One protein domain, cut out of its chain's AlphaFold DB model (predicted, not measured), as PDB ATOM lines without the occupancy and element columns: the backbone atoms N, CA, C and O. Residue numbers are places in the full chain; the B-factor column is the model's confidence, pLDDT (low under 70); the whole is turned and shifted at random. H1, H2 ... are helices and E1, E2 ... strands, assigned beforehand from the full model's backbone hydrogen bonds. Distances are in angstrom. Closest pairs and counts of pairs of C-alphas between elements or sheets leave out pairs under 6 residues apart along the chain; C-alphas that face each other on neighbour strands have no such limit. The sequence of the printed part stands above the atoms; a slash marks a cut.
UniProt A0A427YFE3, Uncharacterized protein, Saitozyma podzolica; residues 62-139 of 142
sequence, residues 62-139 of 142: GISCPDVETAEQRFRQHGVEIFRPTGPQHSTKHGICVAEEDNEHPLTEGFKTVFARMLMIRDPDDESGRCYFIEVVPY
ATOM      1  N   GLY A  62     222.197  86.118 225.645       90.75
ATOM      2  CA  GLY A  62     223.024  85.768 226.805       90.75
ATOM      3  C   GLY A  62     224.500  85.681 226.433       90.75
ATOM      4  O   GLY A  62     224.852  84.984 225.481       90.75
ATOM      5  N   ILE A  63     225.369  86.350 227.191       92.00
ATOM      6  CA  ILE A  63     226.825  86.236 227.069       92.00
ATOM      7  C   ILE A  63     227.433  85.752 228.383       92.00
ATOM      8  O   ILE A  63     227.136  86.267 229.461       92.00
ATOM      9  N   SER A  64     228.307  84.755 228.299       91.31
ATOM     10  CA  SER A  64     229.043  84.263 229.459       91.31
ATOM     11  C   SER A  64     230.273  85.137 229.721       91.31
ATOM     12  O   SER A  64     230.971  85.568 228.802       91.31
ATOM     13  N   CYS A  65     230.534  85.435 230.991       92.25
ATOM     14  CA  CYS A  65     231.594  86.337 231.415       92.25
ATOM     15  C   CYS A  65     232.302  85.782 232.659       92.25
ATOM     16  O   CYS A  65     231.626  85.409 233.616       92.25
ATOM     17  N   PRO A  66     233.645  85.722 232.688       91.62
ATOM     18  CA  PRO A  66     234.374  85.197 233.844       91.62
ATOM     19  C   PRO A  66     234.236  86.075 235.098       91.62
ATOM     20  O   PRO A  66     234.309  85.560 236.208       91.62
ATOM     21  N   ASP A  67     234.023  87.382 234.931       92.88
ATOM     22  CA  ASP A  67     233.861  88.332 236.032       92.88
ATOM     23  C   ASP A  67     232.825  89.402 235.657       92.88
ATOM     24  O   ASP A  67     233.116  90.379 234.958       92.88
ATOM     25  N   VAL A  68     231.592  89.186 236.118       95.44
ATOM     26  CA  VAL A  68     230.451  90.060 235.820       95.44
ATOM     27  C   VAL A  68     230.566  91.411 236.534       95.44
ATOM     28  O   VAL A  68     230.146  92.420 235.974       95.44
ATOM     29  N   GLU A  69     231.172  91.475 237.723       93.69
ATOM     30  CA  GLU A  69     231.327  92.734 238.469       93.69
ATOM     31  C   GLU A  69     232.320  93.668 237.767       93.69
ATOM     32  O   GLU A  69     232.041  94.855 237.566       93.69
ATOM     33  N   THR A  70     233.456  93.124 237.318       95.62
ATOM     34  CA  THR A  70     234.423  93.871 236.503       95.62
ATOM     35  C   THR A  70     233.799  94.306 235.173       95.62
ATOM     36  O   THR A  70     234.004  95.442 234.731       95.62
ATOM     37  N   ALA A  71     232.997  93.442 234.541       96.38
ATOM     38  CA  ALA A  71     232.266  93.799 233.329       96.38
ATOM     39  C   ALA A  71     231.272  94.945 233.575       96.38
ATOM     40  O   ALA A  71     231.266  95.906 232.807       96.38
ATOM     41  N   GLU A  72     230.496  94.907 234.665       96.81
ATOM     42  CA  GLU A  72     229.561  95.974 235.036       96.81
ATOM     43  C   GLU A  72     230.275  97.324 235.188       96.81
ATOM     44  O   GLU A  72     229.832  98.331 234.629       96.81
ATOM     45  N   GLN A  73     231.406  97.360 235.896       97.44
ATOM     46  CA  GLN A  73     232.192  98.587 236.051       97.44
ATOM     47  C   GLN A  73     232.662  99.126 234.697       97.44
ATOM     48  O   GLN A  73     232.535 100.323 234.427       97.44
ATOM     49  N   ARG A  74     233.157  98.243 233.823       97.56
ATOM     50  CA  ARG A  74     233.590  98.608 232.471       97.56
ATOM     51  C   ARG A  74     232.431  99.151 231.633       97.56
ATOM     52  O   ARG A  74     232.598 100.162 230.958       97.56
ATOM     53  N   PHE A  75     231.257  98.532 231.693       97.56
ATOM     54  CA  PHE A  75     230.065  99.013 230.994       97.56
ATOM     55  C   PHE A  75     229.681 100.426 231.437       97.56
ATOM     56  O   PHE A  75     229.518 101.305 230.592       97.56
ATOM     57  N   ARG A  76     229.657 100.686 232.749       96.94
ATOM     58  CA  ARG A  76     229.391 102.028 233.293       96.94
ATOM     59  C   ARG A  76     230.413 103.063 232.821       96.94
ATOM     60  O   ARG A  76     230.027 104.162 232.437       96.94
ATOM     61  N   GLN A  77     231.700 102.715 232.808       98.06
ATOM     62  CA  GLN A  77     232.769 103.601 232.325       98.06
ATOM     63  C   GLN A  77     232.608 103.979 230.847       98.06
ATOM     64  O   GLN A  77     232.991 105.078 230.452       98.06
ATOM     65  N   HIS A  78     232.031 103.088 230.040       97.00
ATOM     66  CA  HIS A  78     231.779 103.310 228.616       97.00
ATOM     67  C   HIS A  78     230.367 103.831 228.306       97.00
ATOM     68  O   HIS A  78     230.012 103.935 227.136       97.00
ATOM     69  N   GLY A  79     229.575 104.183 229.325       95.75
ATOM     70  CA  GLY A  79     228.235 104.747 229.137       95.75
ATOM     71  C   GLY A  79     227.192 103.746 228.637       95.75
ATOM     72  O   GLY A  79     226.176 104.160 228.094       95.75
ATOM     73  N   VAL A  80     227.435 102.443 228.806       95.69
ATOM     74  CA  VAL A  80     226.441 101.407 228.506       95.69
ATOM     75  C   VAL A  80     225.316 101.479 229.535       95.69
ATOM     76  O   VAL A  80     225.569 101.580 230.742       95.69
ATOM     77  N   GLU A  81     224.074 101.412 229.064       94.38
ATOM     78  CA  GLU A  81     222.907 101.450 229.935       94.38
ATOM     79  C   GLU A  81     222.748 100.129 230.693       94.38
ATOM     80  O   GLU A  81     222.626  99.045 230.114       94.38
ATOM     81  N   ILE A  82     222.735 100.234 232.021       93.88
ATOM     82  CA  ILE A  82     222.512  99.104 232.916       93.88
ATOM     83  C   ILE A  82     221.017  99.014 233.218       93.88
ATOM     84  O   ILE A  82     220.504  99.813 234.000       93.88
ATOM     85  N   PHE A  83     220.340  98.023 232.636       90.38
ATOM     86  CA  PHE A  83     218.925  97.760 232.905       90.38
ATOM     87  C   PHE A  83     218.721  97.140 234.286       90.38
ATOM     88  O   PHE A  83     217.881  97.585 235.066       90.38
ATOM     89  N   ARG A  84     219.529  96.127 234.619       90.38
ATOM     90  CA  ARG A  84     219.497  95.472 235.929       90.38
ATOM     91  C   ARG A  84     220.918  95.200 236.416       90.38
ATOM     92  O   ARG A  84     221.548  94.295 235.877       90.38
ATOM     93  N   PRO A  85     221.415  95.925 237.430       93.06
ATOM     94  CA  PRO A  85     222.760  95.716 237.962       93.06
ATOM     95  C   PRO A  85     222.888  94.405 238.749       93.06
ATOM     96  O   PRO A  85     221.885  93.777 239.111       93.06
ATOM     97  N   THR A  86     224.134  94.014 239.028       92.44
ATOM     98  CA  THR A  86     224.441  92.909 239.945       92.44
ATOM     99  C   THR A  86     224.062  93.256 241.390       92.44
ATOM    100  O   THR A  86     223.949  94.421 241.776       92.44
ATOM    101  N   GLY A  87     223.859  92.229 242.212       89.62
ATOM    102  CA  GLY A  87     223.594  92.332 243.643       89.62
ATOM    103  C   GLY A  87     222.230  91.765 244.064       89.62
ATOM    104  O   GLY A  87     221.250  91.849 243.320       89.62
ATOM    105  N   PRO A  88     222.128  91.204 245.283       84.81
ATOM    106  CA  PRO A  88     220.931  90.506 245.764       84.81
ATOM    107  C   PRO A  88     219.691  91.400 245.872       84.81
ATOM    108  O   PRO A  88     218.567  90.920 245.750       84.81
ATOM    109  N   GLN A  89     219.878  92.705 246.061       83.25
ATOM    110  CA  GLN A  89     218.800  93.692 246.102       83.25
ATOM    111  C   GLN A  89     218.089  93.872 244.750       83.25
ATOM    112  O   GLN A  89     216.991  94.420 244.708       83.25
ATOM    113  N   HIS A  90     218.702  93.408 243.657       80.62
ATOM    114  CA  HIS A  90     218.153  93.476 242.302       80.62
ATOM    115  C   HIS A  90     217.580  92.133 241.824       80.62
ATOM    116  O   HIS A  90     217.061  92.050 240.712       80.62
ATOM    117  N   SER A  91     217.613  91.097 242.670       71.31
ATOM    118  CA  SER A  91     216.937  89.819 242.436       71.31
ATOM    119  C   SER A  91     215.441  89.960 242.739       71.31
ATOM    120  O   SER A  91     214.959  89.575 243.807       71.31
ATOM    121  N   THR A  92     214.703  90.581 241.819       65.69
ATOM    122  CA  THR A  92     213.264  90.831 241.965       65.69
ATOM    123  C   THR A  92     212.435  89.566 241.777       65.69
ATOM    124  O   THR A  92     212.846  88.625 241.109       65.69
ATOM    125  N   LYS A  93     211.217  89.557 242.334       58.84
ATOM    126  CA  LYS A  93     210.226  88.487 242.130       58.84
ATOM    127  C   LYS A  93     209.814  88.328 240.654       58.84
ATOM    128  O   LYS A  93     209.403  87.245 240.264       58.84
ATOM    129  N   HIS A  94     209.927  89.398 239.868       67.25
ATOM    130  CA  HIS A  94     209.453  89.461 238.490       67.25
ATOM    131  C   HIS A  94     210.566  89.094 237.506       67.25
ATOM    132  O   HIS A  94     211.630  89.717 237.516       67.25
ATOM    133  N   GLY A  95     210.306  88.092 236.666       67.44
ATOM    134  CA  GLY A  95     211.064  87.834 235.453       67.44
ATOM    135  C   GLY A  95     210.905  88.987 234.462       67.44
ATOM    136  O   GLY A  95     209.860  89.632 234.387       67.44
ATOM    137  N   ILE A  96     211.968  89.260 233.711       68.69
ATOM    138  CA  ILE A  96     211.983  90.294 232.673       68.69
ATOM    139  C   ILE A  96     211.227  89.746 231.454       68.69
ATOM    140  O   ILE A  96     211.504  88.627 231.027       68.69
ATOM    141  N   CYS A  97     210.283  90.519 230.904       65.94
ATOM    142  CA  CYS A  97     209.429  90.122 229.768       65.94
ATOM    143  C   CYS A  97     208.533  88.893 230.033       65.94
ATOM    144  O   CYS A  97     208.286  88.091 229.134       65.94
ATOM    145  N   VAL A  98     208.041  88.743 231.265       70.06
ATOM    146  CA  VAL A  98     207.089  87.691 231.664       70.06
ATOM    147  C   VAL A  98     205.756  88.345 232.040       70.06
ATOM    148  O   VAL A  98     205.765  89.409 232.663       70.06
ATOM    149  N   ALA A  99     204.622  87.732 231.678       72.31
ATOM    150  CA  ALA A  99     203.302  88.245 232.053       72.31
ATOM    151  C   ALA A  99     203.165  88.367 233.580       72.31
ATOM    152  O   ALA A  99     203.775  87.609 234.335       72.31
ATOM    153  N   GLU A 100     202.368  89.322 234.062       75.25
ATOM    154  CA  GLU A 100     202.187  89.518 235.509       75.25
ATOM    155  C   GLU A 100     201.610  88.270 236.195       75.25
ATOM    156  O   GLU A 100     202.098  87.880 237.256       75.25
ATOM    157  N   GLU A 101     200.642  87.612 235.554       79.88
ATOM    158  CA  GLU A 101     200.043  86.343 235.995       79.88
ATOM    159  C   GLU A 101     201.051  85.183 236.067       79.88
ATOM    160  O   GLU A 101     200.951  84.318 236.935       79.88
ATOM    161  N   ASP A 102     202.091  85.210 235.232       74.69
ATOM    162  CA  ASP A 102     203.163  84.208 235.233       74.69
ATOM    163  C   ASP A 102     204.289  84.543 236.238       74.69
ATOM    164  O   ASP A 102     205.180  83.729 236.488       74.69
ATOM    165  N   ASN A 103     204.244  85.723 236.870       75.94
ATOM    166  CA  ASN A 103     205.196  86.186 237.891       75.94
ATOM    167  C   ASN A 103     204.694  85.984 239.338       75.94
ATOM    168  O   ASN A 103     205.225  86.557 240.300       75.94
ATOM    169  N   GLU A 104     203.651  85.175 239.531       77.50
ATOM    170  CA  GLU A 104     203.037  84.978 240.847       77.50
ATOM    171  C   GLU A 104     203.937  84.217 241.831       77.50
ATOM    172  O   GLU A 104     203.876  84.454 243.048       77.50
ATOM    173  N   HIS A 105     204.820  83.355 241.328       78.25
ATOM    174  CA  HIS A 105     205.698  82.533 242.152       78.25
ATOM    175  C   HIS A 105     207.014  83.248 242.491       78.25
ATOM    176  O   HIS A 105     207.653  83.830 241.618       78.25
ATOM    177  N   PRO A 106     207.461  83.220 243.761       75.75
ATOM    178  CA  PRO A 106     208.764  83.760 244.112       75.75
ATOM    179  C   PRO A 106     209.890  82.945 243.474       75.75
ATOM    180  O   PRO A 106     209.814  81.717 243.401       75.75
ATOM    181  N   LEU A 107     210.975  83.630 243.107       76.75
ATOM    182  CA  LEU A 107     212.229  82.970 242.756       76.75
ATOM    183  C   LEU A 107     212.667  82.042 243.895       76.75
ATOM    184  O   LEU A 107     212.599  82.410 245.073       76.75
ATOM    185  N   THR A 108     213.151  80.852 243.545       82.38
ATOM    186  CA  THR A 108     213.761  79.945 244.522       82.38
ATOM    187  C   THR A 108     215.036  80.574 245.093       82.38
ATOM    188  O   THR A 108     215.707  81.355 244.417       82.38
ATOM    189  N   GLU A 109     215.411  80.231 246.328       81.69
ATOM    190  CA  GLU A 109     216.626  80.783 246.960       81.69
ATOM    191  C   GLU A 109     217.902  80.479 246.156       81.69
ATOM    192  O   GLU A 109     218.780  81.334 246.014       81.69
ATOM    193  N   GLY A 110     217.977  79.286 245.554       80.94
ATOM    194  CA  GLY A 110     219.073  78.924 244.653       80.94
ATOM    195  C   GLY A 110     219.128  79.839 243.430       80.94
ATOM    196  O   GLY A 110     220.190  80.358 243.093       80.94
ATOM    197  N   PHE A 111     217.976  80.123 242.816       80.81
ATOM    198  CA  PHE A 111     217.922  81.007 241.659       80.81
ATOM    199  C   PHE A 111     218.258  82.458 242.025       80.81
ATOM    200  O   PHE A 111     219.029  83.083 241.309       80.81
ATOM    201  N   LYS A 112     217.796  82.978 243.172       82.31
ATOM    202  CA  LYS A 112     218.157  84.331 243.652       82.31
ATOM    203  C   LYS A 112     219.666  84.529 243.784       82.31
ATOM    204  O   LYS A 112     220.156  85.617 243.482       82.31
ATOM    205  N   THR A 113     220.377  83.490 244.225       82.94
ATOM    206  CA  THR A 113     221.839  83.502 244.382       82.94
ATOM    207  C   THR A 113     222.539  83.638 243.031       82.94
ATOM    208  O   THR A 113     223.478  84.418 242.896       82.94
ATOM    209  N   VAL A 114     222.055  82.923 242.013       82.81
ATOM    210  CA  VAL A 114     222.573  83.026 240.643       82.81
ATOM    211  C   VAL A 114     222.202  84.378 240.026       82.81
ATOM    212  O   VAL A 114     223.069  85.075 239.506       82.81
ATOM    213  N   PHE A 115     220.942  84.797 240.158       85.62
ATOM    214  CA  PHE A 115     220.420  86.042 239.592       85.62
ATOM    215  C   PHE A 115     221.130  87.287 240.141       85.62
ATOM    216  O   PHE A 115     221.402  88.230 239.398       85.62
ATOM    217  N   ALA A 116     221.526  87.250 241.418       88.56
ATOM    218  CA  ALA A 116     222.315  88.301 242.057       88.56
ATOM    219  C   ALA A 116     223.698  88.490 241.410       88.56
ATOM    220  O   ALA A 116     224.277  89.566 241.513       88.56
ATOM    221  N   ARG A 117     224.235  87.460 240.747       90.69
ATOM    222  CA  ARG A 117     225.542  87.488 240.071       90.69
ATOM    223  C   ARG A 117     225.432  87.816 238.582       90.69
ATOM    224  O   ARG A 117     226.451  87.913 237.906       90.69
ATOM    225  N   MET A 118     224.216  87.940 238.065       91.94
ATOM    226  CA  MET A 118     223.942  88.264 236.671       91.94
ATOM    227  C   MET A 118     223.693  89.763 236.523       91.94
ATOM    228  O   MET A 118     223.188  90.412 237.444       91.94
ATOM    229  N   LEU A 119     223.968  90.277 235.333       93.19
ATOM    230  CA  LEU A 119     223.757  91.663 234.928       93.19
ATOM    231  C   LEU A 119     222.888  91.686 233.666       93.19
ATOM    232  O   LEU A 119     223.045  90.826 232.809       93.19
ATOM    233  N   MET A 120     222.008  92.677 233.525       92.50
ATOM    234  CA  MET A 120     221.302  92.946 232.268       92.50
ATOM    235  C   MET A 120     221.662  94.345 231.768       92.50
ATOM    236  O   MET A 120     221.517  95.324 232.510       92.50
ATOM    237  N   ILE A 121     222.102  94.439 230.517       93.62
ATOM    238  CA  ILE A 121     222.381  95.700 229.819       93.62
ATOM    239  C   ILE A 121     221.439  95.875 228.625       93.62
ATOM    240  O   ILE A 121     220.821  94.909 228.171       93.62
ATOM    241  N   ARG A 122     221.345  97.106 228.124       91.44
ATOM    242  CA  ARG A 122     220.659  97.429 226.865       91.44
ATOM    243  C   ARG A 122     221.683  97.769 225.796       91.44
ATOM    244  O   ARG A 122     222.685  98.430 226.088       91.44
ATOM    245  N   ASP A 123     221.438  97.307 224.578       90.50
ATOM    246  CA  ASP A 123     222.085  97.897 223.415       90.50
ATOM    247  C   ASP A 123     221.438  99.263 223.080       90.50
ATOM    248  O   ASP A 123     220.481  99.672 223.745       90.50
ATOM    249  N   PRO A 124     222.011 100.041 222.148       88.25
ATOM    250  CA  PRO A 124     221.448 101.333 221.781       88.25
ATOM    251  C   PRO A 124     220.023 101.213 221.236       88.25
ATOM    252  O   PRO A 124     219.751 100.355 220.400       88.25
ATOM    253  N   ASP A 125     219.158 102.138 221.650       82.44
ATOM    254  CA  ASP A 125     217.803 102.235 221.119       82.44
ATOM    255  C   ASP A 125     217.810 102.550 219.611       82.44
ATOM    256  O   ASP A 125     218.619 103.351 219.123       82.44
ATOM    257  N   ASP A 126     216.867 101.964 218.875       75.00
ATOM    258  CA  ASP A 126     216.508 102.426 217.539       75.00
ATOM    259  C   ASP A 126     215.658 103.713 217.594       75.00
ATOM    260  O   ASP A 126     215.299 104.222 218.659       75.00
ATOM    261  N   GLU A 127     215.312 104.274 216.430       74.94
ATOM    262  CA  GLU A 127     214.495 105.497 216.353       74.94
ATOM    263  C   GLU A 127     213.087 105.333 216.961       74.94
ATOM    264  O   GLU A 127     212.437 106.331 217.278       74.94
ATOM    265  N   SER A 128     212.616 104.093 217.138       73.56
ATOM    266  CA  SER A 128     211.339 103.760 217.778       73.56
ATOM    267  C   SER A 128     211.456 103.592 219.301       73.56
ATOM    268  O   SER A 128     210.444 103.407 219.980       73.56
ATOM    269  N   GLY A 129     212.669 103.697 219.855       78.81
ATOM    270  CA  GLY A 129     212.947 103.498 221.277       78.81
ATOM    271  C   GLY A 129     213.017 102.024 221.686       78.81
ATOM    272  O   GLY A 129     212.854 101.717 222.869       78.81
ATOM    273  N   ARG A 130     213.196 101.105 220.729       83.38
ATOM    274  CA  ARG A 130     213.361  99.670 220.989       83.38
ATOM    275  C   ARG A 130     214.835  99.310 221.071       83.38
ATOM    276  O   ARG A 130     215.658  99.876 220.364       83.38
ATOM    277  N   CYS A 131     215.142  98.318 221.894       86.56
ATOM    278  CA  CYS A 131     216.498  97.807 222.094       86.56
ATOM    279  C   CYS A 131     216.457  96.293 222.286       86.56
ATOM    280  O   CYS A 131     215.406  95.719 222.568       86.56
ATOM    281  N   TYR A 132     217.601  95.642 222.186       89.12
ATOM    282  CA  TYR A 132     217.803  94.285 222.654       89.12
ATOM    283  C   TYR A 132     218.398  94.286 224.060       89.12
ATOM    284  O   TYR A 132     219.378  94.970 224.371       89.12
ATOM    285  N   PHE A 133     217.831  93.442 224.915       89.50
ATOM    286  CA  PHE A 133     218.433  93.134 226.203       89.50
ATOM    287  C   PHE A 133     219.572  92.125 226.039       89.50
ATOM    288  O   PHE A 133     219.466  91.162 225.270       89.50
ATOM    289  N   ILE A 134     220.656  92.328 226.788       92.50
ATOM    290  CA  ILE A 134     221.791  91.405 226.843       92.50
ATOM    291  C   ILE A 134     222.056  91.033 228.301       92.50
ATOM    292  O   ILE A 134     222.425  91.877 229.122       92.50
ATOM    293  N   GLU A 135     221.877  89.755 228.614       93.00
ATOM    294  CA  GLU A 135     222.205  89.167 229.903       93.00
ATOM    295  C   GLU A 135     223.683  88.781 229.932       93.00
ATOM    296  O   GLU A 135     224.192  88.098 229.043       93.00
ATOM    297  N   VAL A 136     224.379  89.204 230.979       94.75
ATOM    298  CA  VAL A 136     225.764  88.841 231.251       94.75
ATOM    299  C   VAL A 136     225.763  87.879 232.427       94.75
ATOM    300  O   VAL A 136     225.445  88.255 233.560       94.75
ATOM    301  N   VAL A 137     226.102  86.625 232.141       92.50
ATOM    302  CA  VAL A 137     226.038  85.522 233.101       92.50
ATOM    303  C   VAL A 137     227.442  85.074 233.505       92.50
ATOM    304  O   VAL A 137     228.334  85.032 232.656       92.50
ATOM    305  N   PRO A 138     227.678  84.703 234.773       90.38
ATOM    306  CA  PRO A 138     228.962  84.150 235.181       90.38
ATOM    307  C   PRO A 138     229.314  82.874 234.399       90.38
ATOM    308  O   PRO A 138     228.526  81.931 234.341       90.38
ATOM    309  N   TYR A 139     230.511  82.828 233.819       83.75
ATOM    310  CA  TYR A 139     231.083  81.617 233.233       83.75
ATOM    311  C   TYR A 139     231.758  80.777 234.321       83.75
ATOM    312  O   TYR A 139     232.568  81.299 235.082       83.75
TER     313      TYR A 139
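What this domain is: This is residues 62 to 139 of the 142 residues of an uncharacterized protein of Saitozyma podzolica (UniProt A0A427YFE3). Helix H1 packs on a twisted four-strand sheet; residues 85 to 108 swing away in a loop leading to H2. Under half of 78 printed residues are in named elements; class and sheet are mixed, sheet order E1 E4 E3 E2. It is only just compact, close to loose: radius of gyration of the C-alphas 13.3 A, spans 35 by 32 by 19 A.

Where its parts are: Find C-alpha 62 at (223.024, 85.768, 226.805), where E1, residues 62 to 65, begins; then come H1, residues 68 to 77, E2, residues 82 to 84, H2, residues 109 to 115, E3, residues 119 to 122, and E4, residues 133 to 138, which ends with C-alpha 138 at (228.962, 84.150, 235.181).

How they stand to each other: N 63 and O 135 are 2.8 A apart in parallel E1 and E4, as are N 136 and O 119 in the antiparallel hairpin E3 and E4. H1 is on the sheet, height 7.0 A. H1 and H2 have every O i to N i+4 pair within hydrogen-bond range.

The domain as a whole: The long link E2 to H2 includes residues 92 to 97, under pLDDT 70.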